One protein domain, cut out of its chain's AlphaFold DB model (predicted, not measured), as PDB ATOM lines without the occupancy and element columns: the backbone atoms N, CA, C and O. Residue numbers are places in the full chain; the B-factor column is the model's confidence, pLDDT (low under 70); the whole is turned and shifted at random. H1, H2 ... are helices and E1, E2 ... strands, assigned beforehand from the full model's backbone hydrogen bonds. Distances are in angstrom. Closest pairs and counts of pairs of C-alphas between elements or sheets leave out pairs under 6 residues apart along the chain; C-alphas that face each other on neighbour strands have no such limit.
ATOM      1  N   GLY A   5     283.975 123.586 233.241       66.38
ATOM      2  CA  GLY A   5     285.185 123.752 232.437       66.38
ATOM      3  C   GLY A   5     286.428 123.042 232.979       66.38
ATOM      4  O   GLY A   5     287.189 122.501 232.189       66.38
ATOM      5  N   LEU A   6     286.640 122.971 234.303       79.31
ATOM      6  CA  LEU A   6     287.909 122.453 234.847       79.31
ATOM      7  C   LEU A   6     288.102 120.971 234.514       79.31
ATOM      8  O   LEU A   6     289.135 120.586 233.977       79.31
ATOM      9  N   MET A   7     287.095 120.141 234.794       80.44
ATOM     10  CA  MET A   7     287.182 118.706 234.517       80.44
ATOM     11  C   MET A   7     287.307 118.430 233.012       80.44
ATOM     12  O   MET A   7     288.061 117.552 232.599       80.44
ATOM     13  N   GLN A   8     286.601 119.210 232.190       83.69
ATOM     14  CA  GLN A   8     286.670 119.094 230.738       83.69
ATOM     15  C   GLN A   8     288.056 119.479 230.197       83.69
ATOM     16  O   GLN A   8     288.593 118.752 229.360       83.69
ATOM     17  N   SER A   9     288.658 120.568 230.689       85.19
ATOM     18  CA  SER A   9     290.019 120.980 230.322       85.19
ATOM     19  C   SER A   9     291.052 119.943 230.757       85.19
ATOM     20  O   SER A   9     291.865 119.524 229.938       85.19
ATOM     21  N   LEU A  10     290.962 119.431 231.990       87.94
ATOM     22  CA  LEU A  10     291.855 118.373 232.479       87.94
ATOM     23  C   LEU A  10     291.808 117.132 231.579       87.94
ATOM     24  O   LEU A  10     292.851 116.614 231.175       87.94
ATOM     25  N   TRP A  11     290.602 116.695 231.204       87.06
ATOM     26  CA  TRP A  11     290.420 115.548 230.315       87.06
ATOM     27  C   TRP A  11     291.001 115.796 228.921       87.06
ATOM     28  O   TRP A  11     291.743 114.963 228.396       87.06
ATOM     29  N   ARG A  12     290.680 116.946 228.315       88.56
ATOM     30  CA  ARG A  12     291.155 117.327 226.978       88.56
ATOM     31  C   ARG A  12     292.679 117.410 226.931       88.56
ATOM     32  O   ARG A  12     293.295 116.891 226.002       88.56
ATOM     33  N   ASP A  13     293.280 118.013 227.948       88.69
ATOM     34  CA  ASP A  13     294.712 118.309 227.969       88.69
ATOM     35  C   ASP A  13     295.546 117.138 228.517       88.69
ATOM     36  O   ASP A  13     296.779 117.226 228.549       88.69
ATOM     37  N   LYS A  14     294.876 116.036 228.902       90.94
ATOM     38  CA  LYS A  14     295.445 114.842 229.549       90.94
ATOM     39  C   LYS A  14     296.214 115.190 230.826       90.94
ATOM     40  O   LYS A  14     297.267 114.615 231.113       90.94
ATOM     41  N   THR A  15     295.679 116.141 231.579       91.25
ATOM     42  CA  THR A  15     296.201 116.578 232.872       91.25
ATOM     43  C   THR A  15     295.407 115.889 233.974       91.25
ATOM     44  O   THR A  15     294.182 115.835 233.943       91.25
ATOM     45  N   SER A  16     296.103 115.345 234.964       90.00
ATOM     46  CA  SER A  16     295.507 114.714 236.138       90.00
ATOM     47  C   SER A  16     295.602 115.641 237.341       90.00
ATOM     48  O   SER A  16     296.632 116.274 237.560       90.00
ATOM     49  N   PHE A  17     294.547 115.678 238.150       87.56
ATOM     50  CA  PHE A  17     294.597 116.253 239.488       87.56
ATOM     51  C   PHE A  17     294.914 115.138 240.485       87.56
ATOM     52  O   PHE A  17     294.123 114.211 240.660       87.56
ATOM     53  N   VAL A  18     296.086 115.201 241.111       90.06
ATOM     54  CA  VAL A  18     296.569 114.197 242.061       90.06
ATOM     55  C   VAL A  18     296.412 114.734 243.474       90.06
ATOM     56  O   VAL A  18     296.920 115.805 243.798       90.06
ATOM     57  N   LEU A  19     295.741 113.973 244.335       89.06
ATOM     58  CA  LEU A  19     295.631 114.301 245.749       89.06
ATOM     59  C   LEU A  19     296.922 113.884 246.462       89.06
ATOM     60  O   LEU A  19     297.195 112.701 246.636       89.06
ATOM     61  N   ALA A  20     297.726 114.870 246.853       86.25
ATOM     62  CA  ALA A  20     299.025 114.676 247.494       86.25
ATOM     63  C   ALA A  20     298.959 114.688 249.027       86.25
ATOM     64  O   ALA A  20     299.968 114.466 249.692       86.25
ATOM     65  N   GLY A  21     297.807 115.022 249.599       85.88
ATOM     66  CA  GLY A  21     297.568 115.006 251.036       85.88
ATOM     67  C   GLY A  21     296.168 115.506 251.353       85.88
ATOM     68  O   GLY A  21     295.572 116.245 250.567       85.88
ATOM     69  N   GLY A  22     295.628 115.110 252.498       87.38
ATOM     70  CA  GLY A  22     294.325 115.579 252.934       87.38
ATOM     71  C   GLY A  22     294.108 115.359 254.418       87.38
ATOM     72  O   GLY A  22     294.645 114.418 254.994       87.38
ATOM     73  N   ALA A  23     293.317 116.240 255.015       86.31
ATOM     74  CA  ALA A  23     292.890 116.147 256.398       86.31
ATOM     75  C   ALA A  23     291.377 116.300 256.462       86.31
ATOM     76  O   ALA A  23     290.808 117.203 255.844       86.31
ATOM     77  N   ILE A  24     290.733 115.416 257.219       88.75
ATOM     78  CA  ILE A  24     289.301 115.472 257.486       88.75
ATOM     79  C   ILE A  24     289.065 115.620 258.984       88.75
ATOM     80  O   ILE A  24     289.663 114.919 259.795       88.75
ATOM     81  N   ARG A  25     288.161 116.527 259.342       85.88
ATOM     82  CA  ARG A  25     287.672 116.707 260.704       85.88
ATOM     83  C   ARG A  25     286.180 116.433 260.742       85.88
ATOM     84  O   ARG A  25     285.395 117.133 260.102       85.88
ATOM     85  N   TYR A  26     285.783 115.472 261.564       89.06
ATOM     86  CA  TYR A  26     284.382 115.198 261.864       89.06
ATOM     87  C   TYR A  26     283.965 115.974 263.120       89.06
ATOM     88  O   TYR A  26     284.564 115.816 264.180       89.06
ATOM     89  N   ARG A  27     282.940 116.830 263.016       86.06
ATOM     90  CA  ARG A  27     282.267 117.440 264.183       86.06
ATOM     91  C   ARG A  27     281.142 116.542 264.686       86.06
ATOM     92  O   ARG A  27     280.938 116.432 265.890       86.06
ATOM     93  N   ARG A  28     280.389 115.938 263.763       85.25
ATOM     94  CA  ARG A  28     279.328 114.956 264.021       85.25
ATOM     95  C   ARG A  28     279.229 113.999 262.843       85.25
ATOM     96  O   ARG A  28     279.525 114.385 261.713       85.25
ATOM     97  N   GLU A  29     278.754 112.790 263.109       83.38
ATOM     98  CA  GLU A  29     278.443 111.825 262.059       83.38
ATOM     99  C   GLU A  29     277.409 112.389 261.076       83.38
ATOM    100  O   GLU A  29     276.529 113.178 261.446       83.38
ATOM    101  N   ILE A  30     277.545 111.991 259.812       81.19
ATOM    102  CA  ILE A  30     276.570 112.250 258.754       81.19
ATOM    103  C   ILE A  30     275.750 110.962 258.604       81.19
ATOM    104  O   ILE A  30     276.291 109.970 258.115       81.19
ATOM    105  N   PRO A  31     274.477 110.941 259.034       82.25
ATOM    106  CA  PRO A  31     273.642 109.751 258.944       82.25
ATOM    107  C   PRO A  31     273.451 109.292 257.498       82.25
ATOM    108  O   PRO A  31     273.264 110.106 256.586       82.25
ATOM    109  N   MET A  32     273.440 107.976 257.284       82.75
ATOM    110  CA  MET A  32     273.130 107.414 255.970       82.75
ATOM    111  C   MET A  32     271.712 107.797 255.529       82.75
ATOM    112  O   MET A  32     270.778 107.822 256.325       82.75
ATOM    113  N   GLY A  33     271.554 108.106 254.241       81.00
ATOM    114  CA  GLY A  33     270.267 108.496 253.658       81.00
ATOM    115  C   GLY A  33     269.834 109.936 253.953       81.00
ATOM    116  O   GLY A  33     268.857 110.404 253.365       81.00
ATOM    117  N   GLN A  34     270.557 110.679 254.799       81.19
ATOM    118  CA  GLN A  34     270.285 112.098 255.003       81.19
ATOM    119  C   GLN A  34     270.874 112.929 253.858       81.19
ATOM    120  O   GLN A  34     272.009 112.729 253.426       81.19
ATOM    121  N   LYS A  35     270.102 113.909 253.374       83.50
ATOM    122  CA  LYS A  35     270.611 114.907 252.427       83.50
ATOM    123  C   LYS A  35     271.618 115.816 253.129       83.50
ATOM    124  O   LYS A  35     271.370 116.289 254.238       83.50
ATOM    125  N   TYR A  36     272.709 116.107 252.441       85.81
ATOM    126  CA  TYR A  36     273.726 117.050 252.878       85.81
ATOM    127  C   TYR A  36     274.114 117.963 251.716       85.81
ATOM    128  O   TYR A  36     273.917 117.632 250.546       85.81
ATOM    129  N   GLN A  37     274.663 119.120 252.052       86.19
ATOM    130  CA  GLN A  37     275.249 120.053 251.105       86.19
ATOM    131  C   GLN A  37     276.764 120.024 251.264       86.19
ATOM    132  O   GLN A  37     277.274 120.122 252.380       86.19
ATOM    133  N   ILE A  38     277.482 119.911 250.148       86.69
ATOM    134  CA  ILE A  38     278.927 120.139 250.115       86.69
ATOM    135  C   ILE A  38     279.156 121.552 249.589       86.69
ATOM    136  O   ILE A  38     278.744 121.884 248.477       86.69
ATOM    137  N   GLN A  39     279.831 122.378 250.375       82.25
ATOM    138  CA  GLN A  39     280.383 123.653 249.928       82.25
ATOM    139  C   GLN A  39     281.871 123.441 249.674       82.25
ATOM    140  O   GLN A  39     282.574 122.990 250.569       82.25
ATOM    141  N   SER A  40     282.341 123.709 248.456       80.00
ATOM    142  CA  SER A  40     283.752 123.567 248.074       80.00
ATOM    143  C   SER A  40     284.282 124.898 247.565       80.00
ATOM    144  O   SER A  40     283.602 125.552 246.777       80.00
ATOM    145  N   PHE A  41     285.486 125.277 247.979       72.75
ATOM    146  CA  PHE A  41     286.184 126.446 247.452       72.75
ATOM    147  C   PHE A  41     287.699 126.228 247.457       72.75
ATOM    148  O   PHE A  41     288.225 125.393 248.196       72.75
ATOM    149  N   MET A  42     288.400 126.972 246.603       75.56
ATOM    150  CA  MET A  42     289.861 127.014 246.613       75.56
ATOM    151  C   MET A  42     290.293 127.902 247.775       75.56
ATOM    152  O   MET A  42     289.938 129.076 247.815       75.56
ATOM    153  N   ALA A  43     290.987 127.320 248.747       71.62
ATOM    154  CA  ALA A  43     291.415 128.023 249.950       71.62
ATOM    155  C   ALA A  43     292.748 128.741 249.737       71.62
ATOM    156  O   ALA A  43     292.950 129.829 250.264       71.62
ATOM    157  N   HIS A  44     293.653 128.123 248.981       74.94
ATOM    158  CA  HIS A  44     294.969 128.678 248.703       74.94
ATOM    159  C   HIS A  44     295.571 128.033 247.451       74.94
ATOM    160  O   HIS A  44     295.234 126.900 247.095       74.94
ATOM    161  N   MET A  45     296.471 128.749 246.783       79.31
ATOM    162  CA  MET A  45     297.167 128.280 245.591       79.31
ATOM    163  C   MET A  45     298.603 128.798 245.577       79.31
ATOM    164  O   MET A  45     298.838 129.976 245.807       79.31
ATOM    165  N   ASN A  46     299.561 127.933 245.272       81.56
ATOM    166  CA  ASN A  46     300.941 128.333 245.011       81.56
ATOM    167  C   ASN A  46     301.449 127.669 243.728       81.56
ATOM    168  O   ASN A  46     300.696 126.972 243.051       81.56
ATOM    169  N   ASP A  47     302.728 127.860 243.403       81.31
ATOM    170  CA  ASP A  47     303.310 127.417 242.128       81.31
ATOM    171  C   ASP A  47     303.230 125.910 241.867       81.31
ATOM    172  O   ASP A  47     303.451 125.468 240.744       81.31
ATOM    173  N   GLN A  48     302.943 125.094 242.883       82.44
ATOM    174  CA  GLN A  48     302.873 123.638 242.734       82.44
ATOM    175  C   GLN A  48     301.606 123.028 243.323       82.44
ATOM    176  O   GLN A  48     301.200 121.946 242.906       82.44
ATOM    177  N   ASN A  49     300.979 123.692 244.291       83.94
ATOM    178  CA  ASN A  49     299.918 123.126 245.105       83.94
ATOM    179  C   ASN A  49     298.634 123.934 244.978       83.94
ATOM    180  O   ASN A  49     298.632 125.164 245.018       83.94
ATOM    181  N   LEU A  50     297.527 123.202 244.940       84.50
ATOM    182  CA  LEU A  50     296.189 123.730 245.118       84.50
ATOM    183  C   LEU A  50     295.625 123.213 246.441       84.50
ATOM    184  O   LEU A  50     295.509 122.002 246.625       84.50
ATOM    185  N   LEU A  51     295.251 124.106 247.352       81.38
ATOM    186  CA  LEU A  51     294.507 123.744 248.555       81.38
ATOM    187  C   LEU A  51     293.017 123.952 248.307       81.38
ATOM    188  O   LEU A  51     292.554 125.070 248.071       81.38
ATOM    189  N   VAL A  52     292.255 122.865 248.382       83.00
ATOM    190  CA  VAL A  52     290.796 122.891 248.275       83.00
ATOM    191  C   VAL A  52     290.211 122.590 249.641       83.00
ATOM    192  O   VAL A  52     290.560 121.592 250.268       83.00
ATOM    193  N   TYR A  53     289.304 123.449 250.086       82.50
ATOM    194  CA  TYR A  53     288.521 123.243 251.293       82.50
ATOM    195  C   TYR A  53     287.106 122.807 250.916       82.50
ATOM    196  O   TYR A  53     286.490 123.341 249.991       82.50
ATOM    197  N   GLN A  54     286.572 121.853 251.671       86.25
ATOM    198  CA  GLN A  54     285.203 121.379 251.570       86.25
ATOM    199  C   GLN A  54     284.546 121.348 252.952       86.25
ATOM    200  O   GLN A  54     285.075 120.766 253.896       86.25
ATOM    201  N   ALA A  55     283.357 121.932 253.069       86.00
ATOM    202  CA  ALA A  55     282.490 121.787 254.230       86.00
ATOM    203  C   ALA A  55     281.275 120.929 253.875       86.00
ATOM    204  O   ALA A  55     280.570 121.195 252.901       86.00
ATOM    205  N   PHE A  56     281.012 119.927 254.707       89.00
ATOM    206  CA  PHE A  56     279.851 119.052 254.625       89.00
ATOM    207  C   PHE A  56     278.823 119.515 255.644       89.00
ATOM    208  O   PHE A  56     279.086 119.516 256.850       89.00
ATOM    209  N   ARG A  57     277.644 119.893 255.170       86.44
ATOM    210  CA  ARG A  57     276.584 120.488 255.976       86.44
ATOM    211  C   ARG A  57     275.341 119.613 255.943       86.44
ATOM    212  O   ARG A  57     274.934 119.162 254.875       86.44
ATOM    213  N   GLY A  58     274.736 119.371 257.102       84.62
ATOM    214  CA  GLY A  58     273.415 118.735 257.145       84.62
ATOM    215  C   GLY A  58     272.352 119.665 256.559       84.62
ATOM    216  O   GLY A  58     272.530 120.877 256.581       84.62
ATOM    217  N   MET A  59     271.252 119.125 256.040       82.94
ATOM    218  CA  MET A  59     270.086 119.945 255.690       82.94
ATOM    219  C   MET A  59     269.102 119.919 256.862       82.94
ATOM    220  O   MET A  59     268.469 118.889 257.109       82.94
ATOM    221  N   ASP A  60     268.997 121.030 257.588       72.81
ATOM    222  CA  ASP A  60     268.181 121.141 258.800       72.81
ATOM    223  C   ASP A  60     266.796 121.713 258.421       72.81
ATOM    224  O   ASP A  60     266.465 122.868 258.673       72.81
ATOM    225  N   GLY A  61     265.977 120.886 257.763       68.06
ATOM    226  CA  GLY A  61     264.581 121.206 257.437       68.06
ATOM    227  C   GLY A  61     264.358 121.986 256.132       68.06
ATOM    228  O   GLY A  61     265.214 122.040 255.245       68.06
ATOM    229  N   LYS A  62     263.146 122.536 255.983       64.69
ATOM    230  CA  LYS A  62     262.709 123.361 254.844       64.69
ATOM    231  C   LYS A  62     262.282 124.736 255.352       64.69
ATOM    232  O   LYS A  62     261.645 124.828 256.397       64.69
ATOM    233  N   SER A  63     262.603 125.783 254.604       66.38
ATOM    234  CA  SER A  63     262.107 127.132 254.842       66.38
ATOM    235  C   SER A  63     260.603 127.209 254.601       66.38
ATOM    236  O   SER A  63     260.006 126.315 253.993       66.38
ATOM    237  N   SER A  64     259.996 128.314 255.027       61.28
ATOM    238  CA  SER A  64     258.600 128.660 254.731       61.28
ATOM    239  C   SER A  64     258.277 128.668 253.229       61.28
ATOM    240  O   SER A  64     257.120 128.518 252.854       61.28
ATOM    241  N   LEU A  65     259.297 128.769 252.369       72.38
ATOM    242  CA  LEU A  65     259.204 128.718 250.906       72.38
ATOM    243  C   LEU A  65     259.513 127.322 250.326       72.38
ATOM    244  O   LEU A  65     259.671 127.167 249.119       72.38
ATOM    245  N   GLY A  66     259.653 126.295 251.171       63.25
ATOM    246  CA  GLY A  66     259.945 124.917 250.762       63.25
ATOM    247  C   GLY A  66     261.403 124.652 250.360       63.25
ATOM    248  O   GLY A  66     261.741 123.505 250.051       63.25
ATOM    249  N   ALA A  67     262.271 125.669 250.394       67.81
ATOM    250  CA  ALA A  67     263.692 125.537 250.085       67.81
ATOM    251  C   ALA A  67     264.443 124.906 251.270       67.81
ATOM    252  O   ALA A  67     264.168 125.246 252.418       67.81
ATOM    253  N   PRO A  68     265.378 123.976 251.044       67.81
ATOM    254  CA  PRO A  68     266.064 123.309 252.141       67.81
ATOM    255  C   PRO A  68     267.016 124.286 252.853       67.81
ATOM    256  O   PRO A  68     267.769 125.006 252.198       67.81
ATOM    257  N   ILE A  69     266.965 124.326 254.189       72.81
ATOM    258  CA  ILE A  69     267.783 125.248 254.990       72.81
ATOM    259  C   ILE A  69     269.144 124.593 255.269       72.81
ATOM    260  O   ILE A  69     269.183 123.455 255.755       72.81
ATOM    261  N   PRO A  70     270.265 125.272 254.964       72.56
ATOM    262  CA  PRO A  70     271.590 124.791 255.325       72.56
ATOM    263  C   PRO A  70     271.704 124.687 256.851       72.56
ATOM    264  O   PRO A  70     271.543 125.672 257.563       72.56
ATOM    265  N   GLY A  71     271.968 123.483 257.345       78.62
ATOM    266  CA  GLY A  71     272.158 123.201 258.762       78.62
ATOM    267  C   GLY A  71     273.565 123.507 259.258       78.62
ATOM    268  O   GLY A  71     274.318 124.241 258.629       78.62
ATOM    269  N   ARG A  72     273.986 122.900 260.368       83.19
ATOM    270  CA  ARG A  72     275.383 123.039 260.841       83.19
ATOM    271  C   ARG A  72     276.376 122.192 260.044       83.19
ATOM    272  O   ARG A  72     276.035 121.114 259.537       83.19
ATOM    273  N   ILE A  73     277.635 122.639 260.006       84.25
ATOM    274  CA  ILE A  73     278.758 121.865 259.456       84.25
ATOM    275  C   ILE A  73     278.963 120.590 260.288       84.25
ATOM    276  O   ILE A  73     279.129 120.638 261.509       84.25
ATOM    277  N   ARG A  74     278.967 119.441 259.608       88.19
ATOM    278  CA  ARG A  74     279.155 118.098 260.173       88.19
ATOM    279  C   ARG A  74     280.576 117.587 259.977       88.19
ATOM    280  O   ARG A  74     281.124 116.985 260.896       88.19
ATOM    281  N   ALA A  75     281.184 117.884 258.832       89.06
ATOM    282  CA  ALA A  75     282.579 117.570 258.562       89.06
ATOM    283  C   ALA A  75     283.246 118.674 257.738       89.06
ATOM    284  O   ALA A  75     282.585 119.399 256.994       89.06
ATOM    285  N   GLN A  76     284.558 118.795 257.881       85.81
ATOM    286  CA  GLN A  76     285.403 119.702 257.112       85.81
ATOM    287  C   GLN A  76     286.538 118.875 256.523       85.81
ATOM    288  O   GLN A  76     287.123 118.053 257.223       85.81
ATOM    289  N   PHE A  77     286.835 119.074 255.251       87.38
ATOM    290  CA  PHE A  77     287.914 118.404 254.550       87.38
ATOM    291  C   PHE A  77     288.771 119.446 253.857       87.38
ATOM    292  O   PHE A  77     288.254 120.368 253.236       87.38
ATOM    293  N   VAL A  78     290.080 119.294 253.952       85.06
ATOM    294  CA  VAL A  78     291.025 120.068 253.156       85.06
ATOM    295  C   VAL A  78     291.928 119.091 252.452       85.06
ATOM    296  O   VAL A  78     292.473 118.184 253.083       85.06
ATOM    297  N   CYS A  79     292.107 119.285 251.153       87.50
ATOM    298  CA  CYS A  79     293.054 118.517 250.374       87.50
ATOM    299  C   CYS A  79     294.075 119.407 249.687       87.50
ATOM    300  O   CYS A  79     293.780 120.510 249.226       87.50
ATOM    301  N   ARG A  80     295.286 118.864 249.607       88.75
ATOM    302  CA  ARG A  80     296.377 119.363 248.792       88.75
ATOM    303  C   ARG A  80     296.386 118.595 247.483       88.75
ATOM    304  O   ARG A  80     296.641 117.391 247.460       88.75
ATOM    305  N   GLY A  81     296.101 119.308 246.411       89.75
ATOM    306  CA  GLY A  81     296.140 118.826 245.046       89.75
ATOM    307  C   GLY A  81     297.376 119.286 244.294       89.75
ATOM    308  O   GLY A  81     297.870 120.388 244.518       89.75
ATOM    309  N   LEU A  82     297.826 118.452 243.365       90.88
ATOM    310  CA  LEU A  82     298.845 118.760 242.369       90.88
ATOM    311  C   LEU A  82     298.235 118.574 240.979       90.88
ATOM    312  O   LEU A  82     297.530 117.590 240.745       90.88
ATOM    313  N   LEU A  83     298.535 119.473 240.045       91.06
ATOM    314  CA  LEU A  83     298.235 119.248 238.632       91.06
ATOM    315  C   LEU A  83     299.429 118.585 237.961       91.06
ATOM    316  O   LEU A  83     300.550 119.075 238.051       91.06
ATOM    317  N   VAL A  84     299.194 117.459 237.295       92.31
ATOM    318  CA  VAL A  84     300.249 116.640 236.698       92.31
ATOM    319  C   VAL A  84     299.911 116.339 235.250       92.31
ATOM    320  O   VAL A  84     298.832 115.831 234.948       92.31
ATOM    321  N   LYS A  85     300.855 116.586 234.345       92.00
ATOM    322  CA  LYS A  85     300.764 116.167 232.945       92.00
ATOM    323  C   LYS A  85     301.936 115.251 232.625       92.00
ATOM    324  O   LYS A  85     303.096 115.663 232.633       92.00
ATOM    325  N   GLY A  86     301.640 113.974 232.398       89.62
ATOM    326  CA  GLY A  86     302.669 112.939 232.296       89.62
ATOM    327  C   GLY A  86     303.432 112.777 233.616       89.62
ATOM    328  O   GLY A  86     302.876 112.273 234.585       89.62
ATOM    329  N   ARG A  87     304.706 113.192 233.647       88.06
ATOM    330  CA  ARG A  87     305.578 113.137 234.842       88.06
ATOM    331  C   ARG A  87     305.942 114.520 235.395       88.06
ATOM    332  O   ARG A  87     306.780 114.610 236.286       88.06
ATOM    333  N   THR A  88     305.330 115.575 234.863       91.00
ATOM    334  CA  THR A  88     305.645 116.962 235.215       91.00
ATOM    335  C   THR A  88     304.517 117.555 236.046       91.00
ATOM    336  O   THR A  88     303.350 117.450 235.665       91.00
ATOM    337  N   ILE A  89     304.874 118.179 237.170       89.88
ATOM    338  CA  ILE A  89     303.953 118.984 237.979       89.88
ATOM    339  C   ILE A  89     303.813 120.347 237.301       89.88
ATOM    340  O   ILE A  89     304.816 120.978 236.972       89.88
ATOM    341  N   LEU A  90     302.576 120.766 237.062       90.81
ATOM    342  CA  LEU A  90     302.243 122.042 236.440       90.81
ATOM    343  C   LEU A  90     301.978 123.107 237.500       90.81
ATOM    344  O   LEU A  90     301.488 122.789 238.586       90.81
ATOM    345  N   ASN A  91     302.215 124.368 237.135       90.12
ATOM    346  CA  ASN A  91     301.751 125.491 237.931       90.12
ATOM    347  C   ASN A  91     300.217 125.589 237.823       90.12
ATOM    348  O   ASN A  91     299.689 125.774 236.719       90.12
ATOM    349  N   PRO A  92     299.473 125.440 238.934       87.56
ATOM    350  CA  PRO A  92     298.020 125.447 238.890       87.56
ATOM    351  C   PRO A  92     297.441 126.800 238.480       87.56
ATOM    352  O   PRO A  92     296.409 126.823 237.812       87.56
ATOM    353  N   ARG A  93     298.108 127.912 238.809       85.44
ATOM    354  CA  ARG A  93     297.661 129.251 238.419       85.44
ATOM    355  C   ARG A  93     297.726 129.421 236.906       85.44
ATOM    356  O   ARG A  93     296.714 129.746 236.294       85.44
ATOM    357  N   GLU A  94     298.893 129.164 236.320       88.12
ATOM    358  CA  GLU A  94     299.097 129.260 234.868       88.12
ATOM    359  C   GLU A  94     298.116 128.345 234.130       88.12
ATOM    360  O   GLU A  94     297.427 128.770 233.207       88.12
ATOM    361  N   TYR A  95     297.945 127.109 234.613       87.88
ATOM    362  CA  TYR A  95     297.011 126.169 234.002       87.88
ATOM    363  C   TYR A  95     295.562 126.681 233.996       87.88
ATOM    364  O   TYR A  95     294.871 126.552 232.983       87.88
ATOM    365  N   LEU A  96     295.093 127.248 235.114       85.69
ATOM    366  CA  LEU A  96     293.733 127.770 235.248       85.69
ATOM    367  C   LEU A  96     293.480 128.979 234.338       85.69
ATOM    368  O   LEU A  96     292.413 129.051 233.725       85.69
ATOM    369  N   ILE A  97     294.453 129.880 234.209       85.81
ATOM    370  CA  ILE A  97     294.367 131.038 233.309       85.81
ATOM    371  C   ILE A  97     294.316 130.553 231.858       85.81
ATOM    372  O   ILE A  97     293.341 130.805 231.150       85.81
ATOM    373  N   ASP A  98     295.311 129.770 231.447       85.88
ATOM    374  CA  ASP A  98     295.539 129.463 230.035       85.88
ATOM    375  C   ASP A  98     294.533 128.457 229.462       85.88
ATOM    376  O   ASP A  98     294.172 128.524 228.288       85.88
ATOM    377  N   ASN A  99     294.075 127.497 230.275       83.31
ATOM    378  CA  ASN A  99     293.296 126.351 229.781       83.31
ATOM    379  C   ASN A  99     291.847 126.337 230.261       83.31
ATOM    380  O   ASN A  99     291.010 125.637 229.677       83.31
ATOM    381  N   VAL A 100     291.549 127.061 231.340       80.44
ATOM    382  CA  VAL A 100     290.205 127.125 231.925       80.44
ATOM    383  C   VAL A 100     289.601 128.526 231.793       80.44
ATOM    384  O   VAL A 100     288.386 128.666 231.922       80.44
ATOM    385  N   GLY A 101     290.406 129.540 231.453       79.44
ATOM    386  CA  GLY A 101     289.942 130.912 231.242       79.44
ATOM    387  C   GLY A 101     289.545 131.602 232.542       79.44
ATOM    388  O   GLY A 101     288.612 132.401 232.554       79.44
ATOM    389  N   VAL A 102     290.192 131.238 233.655       80.81
ATOM    390  CA  VAL A 102     289.982 131.926 234.930       80.81
ATOM    391  C   VAL A 102     290.705 133.261 234.880       80.81
ATOM    392  O   VAL A 102     291.874 133.320 234.509       80.81
ATOM    393  N   ASP A 103     290.003 134.320 235.262       80.50
ATOM    394  CA  ASP A 103     290.582 135.651 235.322       80.50
ATOM    395  C   ASP A 103     291.749 135.723 236.329       80.50
ATOM    396  O   ASP A 103     291.697 135.149 237.423       80.50
ATOM    397  N   ALA A 104     292.822 136.413 235.938       75.38
ATOM    398  CA  ALA A 104     294.063 136.462 236.702       75.38
ATOM    399  C   ALA A 104     293.916 137.261 238.007       75.38
ATOM    400  O   ALA A 104     294.519 136.880 239.016       75.38
ATOM    401  N   GLU A 105     293.091 138.314 238.016       73.06
ATOM    402  CA  GLU A 105     292.838 139.127 239.214       73.06
ATOM    403  C   GLU A 105     292.123 138.282 240.275       73.06
ATOM    404  O   GLU A 105     292.538 138.241 241.436       73.06
ATOM    405  N   SER A 106     291.149 137.473 239.846       71.25
ATOM    406  CA  SER A 106     290.420 136.532 240.712       71.25
ATOM    407  C   SER A 106     291.325 135.475 241.372       71.25
ATOM    408  O   SER A 106     291.013 134.952 242.443       71.25
ATOM    409  N   LEU A 107     292.459 135.131 240.754       67.00
ATOM    410  CA  LEU A 107     293.434 134.178 241.300       67.00
ATOM    411  C   LEU A 107     294.486 134.839 242.196       67.00
ATOM    412  O   LEU A 107     295.159 134.150 242.976       67.00
ATOM    413  N   GLN A 108     294.666 136.154 242.096       63.84
ATOM    414  CA  GLN A 108     295.646 136.888 242.889       63.84
ATOM    415  C   GLN A 108     295.269 136.917 244.371       63.84
ATOM    416  O   GLN A 108     296.123 136.678 245.226       63.84
ATOM    417  N   GLU A 109     293.978 137.043 244.664       61.84
ATOM    418  CA  GLU A 109     293.432 136.979 246.023       61.84
ATOM    419  C   GLU A 109     293.655 135.608 246.692       61.84
ATOM    420  O   GLU A 109     293.880 135.529 247.896       61.84
ATOM    421  N   ILE A 110     293.678 134.524 245.907       59.81
ATOM    422  CA  ILE A 110     293.797 133.140 246.406       59.81
ATOM    423  C   ILE A 110     295.263 132.721 246.618       59.81
ATOM    424  O   ILE A 110     295.555 131.828 247.416       59.81
ATOM    425  N   SER A 111     296.211 133.353 245.919       55.81
ATOM    426  CA  SER A 111     297.607 132.878 245.880       55.81
ATOM    427  C   SER A 111     298.545 133.531 246.904       55.81
ATOM    428  O   SER A 111     299.756 133.319 246.883       55.81
ATOM    429  N   SER A 112     298.006 134.352 247.801       47.31
ATOM    430  CA  SER A 112     298.789 135.192 248.708       47.31
ATOM    431  C   SER A 112     299.149 134.470 250.016       47.31
ATOM    432  O   SER A 112     298.629 134.833 251.063       47.31
ATOM    433  N   SER A 113     300.020 133.451 249.979       41.19
ATOM    434  CA  SER A 113     300.817 133.045 251.160       41.19
ATOM    435  C   SER A 113     301.957 132.065 250.829       41.19
ATOM    436  O   SER A 113     301.711 130.912 250.498       41.19
ATOM    437  N   ASP A 114     303.181 132.573 250.989       44.38
ATOM    438  CA  ASP A 114     304.498 131.945 251.180       44.38
ATOM    439  C   ASP A 114     305.038 130.844 250.248       44.38
ATOM    440  O   ASP A 114     304.515 129.738 250.098       44.38
ATOM    441  N   GLY A 115     306.216 131.159 249.696       40.62
ATOM    442  CA  GLY A 115     307.073 130.274 248.924       40.62
ATOM    443  C   GLY A 115     308.164 129.578 249.749       40.62
ATOM    444  O   GLY A 115     308.642 130.083 250.758       40.62
ATOM    445  N   GLY A 116     308.601 128.424 249.231       42.88
ATOM    446  CA  GLY A 116     309.945 127.855 249.400       42.88
ATOM    447  C   GLY A 116     310.305 127.216 250.750       42.88
ATOM    448  O   GLY A 116     310.875 127.873 251.614       42.88
ATOM    449  N   ALA A 117     310.154 125.890 250.887       33.59
ATOM    450  CA  ALA A 117     310.811 125.121 251.959       33.59
ATOM    451  C   ALA A 117     311.346 123.755 251.469       33.59
ATOM    452  O   ALA A 117     310.691 123.060 250.693       33.59
ATOM    453  N   LYS A 118     312.563 123.382 251.911       35.09
ATOM    454  CA  LYS A 118     313.304 122.155 251.535       35.09
ATOM    455  C   LYS A 118     312.898 120.943 252.396       35.09
ATOM    456  O   LYS A 118     312.645 121.071 253.587       35.09
ATOM    457  N   GLY A 119     312.911 119.753 251.788       31.95
ATOM    458  CA  GLY A 119     312.145 118.545 252.160       31.95
ATOM    459  C   GLY A 119     312.265 117.897 253.553       31.95
ATOM    460  O   GLY A 119     311.469 117.005 253.817       31.95
ATOM    461  N   GLY A 120     313.176 118.308 254.443       29.55
ATOM    462  CA  GLY A 120     313.180 117.856 255.853       29.55
ATOM    463  C   GLY A 120     312.295 118.717 256.764       29.55
ATOM    464  O   GLY A 120     311.659 118.218 257.677       29.55
ATOM    465  N   ASP A 121     312.179 119.997 256.421       37.78
ATOM    466  CA  ASP A 121     311.417 121.045 257.112       37.78
ATOM    467  C   ASP A 121     309.932 121.042 256.681       37.78
ATOM    468  O   ASP A 121     309.082 121.724 257.238       37.78
ATOM    469  N   VAL A 122     309.605 120.260 255.645       37.34
ATOM    470  CA  VAL A 122     308.274 120.211 255.030       37.34
ATOM    471  C   VAL A 122     307.303 119.362 255.837       37.34
ATOM    472  O   VAL A 122     306.144 119.743 255.869       37.34
ATOM    473  N   MET A 123     307.726 118.258 256.475       32.75
ATOM    474  CA  MET A 123     306.810 117.430 257.283       32.75
ATOM    475  C   MET A 123     306.504 118.037 258.645       32.75
ATOM    476  O   MET A 123     305.347 117.985 259.044       32.75
ATOM    477  N   ASP A 124     307.470 118.680 259.298       37.56
ATOM    478  CA  ASP A 124     307.213 119.414 260.542       37.56
ATOM    479  C   ASP A 124     306.348 120.649 260.265       37.56
ATOM    480  O   ASP A 124     305.316 120.817 260.903       37.56
ATOM    481  N   LYS A 125     306.624 121.409 259.192       45.47
ATOM    482  CA  LYS A 125     305.707 122.464 258.727       45.47
ATOM    483  C   LYS A 125     304.351 121.923 258.284       45.47
ATOM    484  O   LYS A 125     303.363 122.623 258.452       45.47
ATOM    485  N   LEU A 126     304.264 120.710 257.724       48.28
ATOM    486  CA  LEU A 126     302.982 120.081 257.381       48.28
ATOM    487  C   LEU A 126     302.195 119.744 258.644       48.28
ATOM    488  O   LEU A 126     300.999 119.995 258.684       48.28
ATOM    489  N   MET A 127     302.853 119.164 259.649       46.66
ATOM    490  CA  MET A 127     302.242 118.787 260.921       46.66
ATOM    491  C   MET A 127     301.848 120.017 261.733       46.66
ATOM    492  O   MET A 127     300.742 120.041 262.257       46.66
ATOM    493  N   ASP A 128     302.668 121.066 261.742       53.72
ATOM    494  CA  ASP A 128     302.327 122.365 262.322       53.72
ATOM    495  C   ASP A 128     301.190 123.030 261.544       53.72
ATOM    496  O   ASP A 128     300.258 123.567 262.138       53.72
ATOM    497  N   HIS A 129     301.188 122.942 260.211       55.59
ATOM    498  CA  HIS A 129     300.066 123.404 259.394       55.59
ATOM    499  C   HIS A 129     298.797 122.598 259.694       55.59
ATOM    500  O   HIS A 129     297.729 123.188 259.796       55.59
ATOM    501  N   TYR A 130     298.890 121.284 259.920       58.38
ATOM    502  CA  TYR A 130     297.751 120.440 260.290       58.38
ATOM    503  C   TYR A 130     297.268 120.668 261.732       58.38
ATOM    504  O   TYR A 130     296.058 120.671 261.967       58.38
ATOM    505  N   GLY A 131     298.173 120.913 262.682       58.53
ATOM    506  CA  GLY A 131     297.853 121.294 264.060       58.53
ATOM    507  C   GLY A 131     297.154 122.652 264.110       58.53
ATOM    508  O   GLY A 131     296.061 122.776 264.662       58.53
ATOM    509  N   ASN A 132     297.703 123.637 263.396       66.12
ATOM    510  CA  ASN A 132     297.067 124.936 263.186       66.12
ATOM    511  C   ASN A 132     295.756 124.814 262.390       66.12
ATOM    512  O   ASN A 132     294.826 125.592 262.603       66.12
ATOM    513  N   MET A 133     295.628 123.823 261.500       66.94
ATOM    514  CA  MET A 133     294.383 123.567 260.777       66.94
ATOM    515  C   MET A 133     293.278 123.063 261.692       66.94
ATOM    516  O   MET A 133     292.125 123.381 261.424       66.94
ATOM    517  N   GLU A 134     293.558 122.310 262.758       69.00
ATOM    518  CA  GLU A 134     292.503 121.917 263.696       69.00
ATOM    519  C   GLU A 134     291.882 123.148 264.375       69.00
ATOM    520  O   GLU A 134     290.653 123.275 264.450       69.00
ATOM    521  N   GLU A 135     292.721 124.081 264.823       72.44
ATOM    522  CA  GLU A 135     292.275 125.357 265.383       72.44
ATOM    523  C   GLU A 135     291.576 126.227 264.336       72.44
ATOM    524  O   GLU A 135     290.495 126.758 264.602       72.44
ATOM    525  N   ALA A 136     292.104 126.295 263.112       64.00
ATOM    526  CA  ALA A 136     291.468 127.006 262.008       64.00
ATOM    527  C   ALA A 136     290.101 126.397 261.650       64.00
ATOM    528  O   ALA A 136     289.121 127.121 261.474       64.00
ATOM    529  N   PHE A 137     289.985 125.067 261.619       68.44
ATOM    530  CA  PHE A 137     288.724 124.364 261.405       68.44
ATOM    531  C   PHE A 137     287.712 124.709 262.494       68.44
ATOM    532  O   PHE A 137     286.547 124.973 262.178       68.44
ATOM    533  N   LYS A 138     288.143 124.727 263.764       75.25
ATOM    534  CA  LYS A 138     287.315 125.163 264.897       75.25
ATOM    535  C   LYS A 138     286.855 126.606 264.694       75.25
ATOM    536  O   LYS A 138     285.645 126.824 264.693       75.25
ATOM    537  N   ALA A 139     287.765 127.540 264.430       69.00
ATOM    538  CA  ALA A 139     287.463 128.958 264.240       69.00
ATOM    539  C   ALA A 139     286.483 129.215 263.081       69.00
ATOM    540  O   ALA A 139     285.483 129.908 263.268       69.00
ATOM    541  N   VAL A 140     286.715 128.604 261.914       65.75
ATOM    542  CA  VAL A 140     285.816 128.693 260.748       65.75
ATOM    543  C   VAL A 140     284.433 128.154 261.097       65.75
ATOM    544  O   VAL A 140     283.428 128.792 260.804       65.75
ATOM    545  N   SER A 141     284.373 127.002 261.768       66.69
ATOM    546  CA  SER A 141     283.098 126.390 262.140       66.69
ATOM    547  C   SER A 141     282.318 127.203 263.180       66.69
ATOM    548  O   SER A 141     281.096 127.244 263.114       66.69
ATOM    549  N   SER A 142     283.008 127.870 264.111       72.44
ATOM    550  CA  SER A 142     282.378 128.731 265.116       72.44
ATOM    551  C   SER A 142     281.805 130.006 264.499       72.44
ATOM    552  O   SER A 142     280.659 130.338 264.777       72.44
ATOM    553  N   ARG A 143     282.557 130.674 263.612       68.00
ATOM    554  CA  ARG A 143     282.071 131.858 262.875       68.00
ATOM    555  C   ARG A 143     280.865 131.533 261.997       68.00
ATOM    556  O   ARG A 143     279.929 132.318 261.904       68.00
ATOM    557  N   ASP A 144     280.882 130.368 261.360       68.56
ATOM    558  CA  ASP A 144     279.765 129.896 260.544       68.56
ATOM    559  C   ASP A 144     278.508 129.615 261.386       68.56
ATOM    560  O   ASP A 144     277.412 130.023 261.014       68.56
ATOM    561  N   ASP A 145     278.666 128.980 262.554       72.94
ATOM    562  CA  ASP A 145     277.555 128.723 263.476       72.94
ATOM    563  C   ASP A 145     276.945 130.029 264.040       72.94
ATOM    564  O   ASP A 145     275.745 130.063 264.318       72.94
ATOM    565  N   GLU A 146     277.741 131.093 264.210       70.38
ATOM    566  CA  GLU A 146     277.260 132.431 264.600       70.38
ATOM    567  C   GLU A 146     276.385 133.071 263.516       70.38
ATOM    568  O   GLU A 146     275.361 133.660 263.844       70.38
ATOM    569  N   GLY A 147     276.735 132.903 262.236       59.94
ATOM    570  CA  GLY A 147     275.958 133.433 261.109       59.94
ATOM    571  C   GLY A 147     274.634 132.706 260.837       59.94
ATOM    572  O   GLY A 147     273.825 133.188 260.048       59.94
ATOM    573  N   LEU A 148     274.408 131.547 261.465       62.78
ATOM    574  CA  LEU A 148     273.157 130.784 261.378       62.78
ATOM    575  C   LEU A 148     272.138 131.139 262.478       62.78
ATOM    576  O   LEU A 148     271.044 130.570 262.476       62.78
ATOM    577  N   ARG A 149     272.504 131.993 263.443       55.69
ATOM    578  CA  ARG A 149     271.622 132.463 264.526       55.69
ATOM    579  C   ARG A 149     270.894 133.739 264.133       55.69
ATOM    580  O   ARG A 149     269.724 133.852 264.557       55.69
TER     581      ARG A 149
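This is residues 5 to 149 of the 149 residues of the protein "Hypothetical protein" of Amphiprora paludosa (UniProt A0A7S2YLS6). A long, twisted sheet with four long strands, E1 to E4, makes a wall; the long helix H4 runs along one face of it over E1 and E4, and the short strand E5 and the small helices H1, H2 and H3 gather toward one end. Residues 118 to 124 stick out before and at the beginning of H4. The printed part has 145 residues, with four named helices and five named strands, which follow along the chain as H1, E1, E2, E3, E4, E5, H2, H3, H4; the class is mixed, helices and strands. The sheet is branched, with the antiparallel neighbour pairs E1 and E4, E2 and E3, E3 and E4, and E4 and E5. It is only just loose, close to compact, with a radius of gyration of the C-alphas of 17.6 A and spans of 50 by 37 by 31 A.

Begin with H1, residues 5 to 13, which is on the sheet, over none of its strands. Next, E1, residues 15 to 26, bends by 57 degrees at residue 21. E2, residues 36 to 45, and E3, residues 50 to 62, form a hairpin; look for N 37 and O 57, 2.8 A apart. E3 and E4, residues 68 to 85, form the next hairpin, with N 54 and O 77 at 2.7 A. E4 bends by 89 degrees at residue 72 and has E1 on one side, with N 18 and O 82 at 2.8 A, and E3 and E5, residues 88 to 90, on the other side. E4 and E5 are a hairpin too, with N 90 and O 83 at 2.8 A. E2 E3 E4 E5 make a meander, each strand the antiparallel neighbour of the one before; E1 E2 E3 E4 make a Greek key, four strands in a row of which E2, E3 and E4 are a meander and the first, E1, is the antiparallel neighbour of the fourth, E4. H2, residues 92 to 100, only grazes the sheet with residues 92 to 95. It touches H1, about perpendicular at 90 degrees; the closest C-alphas, of Leu 6 and Val 100, are 6.0 A apart. H3, residues 104 to 108, is close to H2 but not clearly touching, with the C-alphas of Ile 97 and Ala 104 closest at 6.4 A. H4, residues 121 to 147, is on the same face as H1, at a height over the sheet of 10.1 A, along the strands at 25 degrees to E4 on the local plane; its closest C-alpha to E4 is Asp 145, 6.6 A from that of Arg 72. In H1, H2 and H3 every O i to N i+4 pair is within hydrogen-bond range; in H4, 22 of 23 are.

Find C-alpha 5 at (285.185, 123.752, 232.437), where H1 begins. E1 spans 31.3 A, E2 27.0 A, E3 34.9 A and E4 40.3 A, first to last C-alpha. E4 begins at C-alpha 68, (266.064, 123.309, 252.141). H4 runs 37.8 A to C-alpha 147 at (275.958, 133.433, 261.109), with a kink of 26 degrees near residue 132.

The C-alphas farthest apart, of Ser 64 and Gly 120, are 55.7 A apart. The printed part has no cut, and the link from H3 to H4, residues 109 to 120, is long. The mean pLDDT of the printed part is 74.7, and 46 residues are under 70, among them residues 107 to 134.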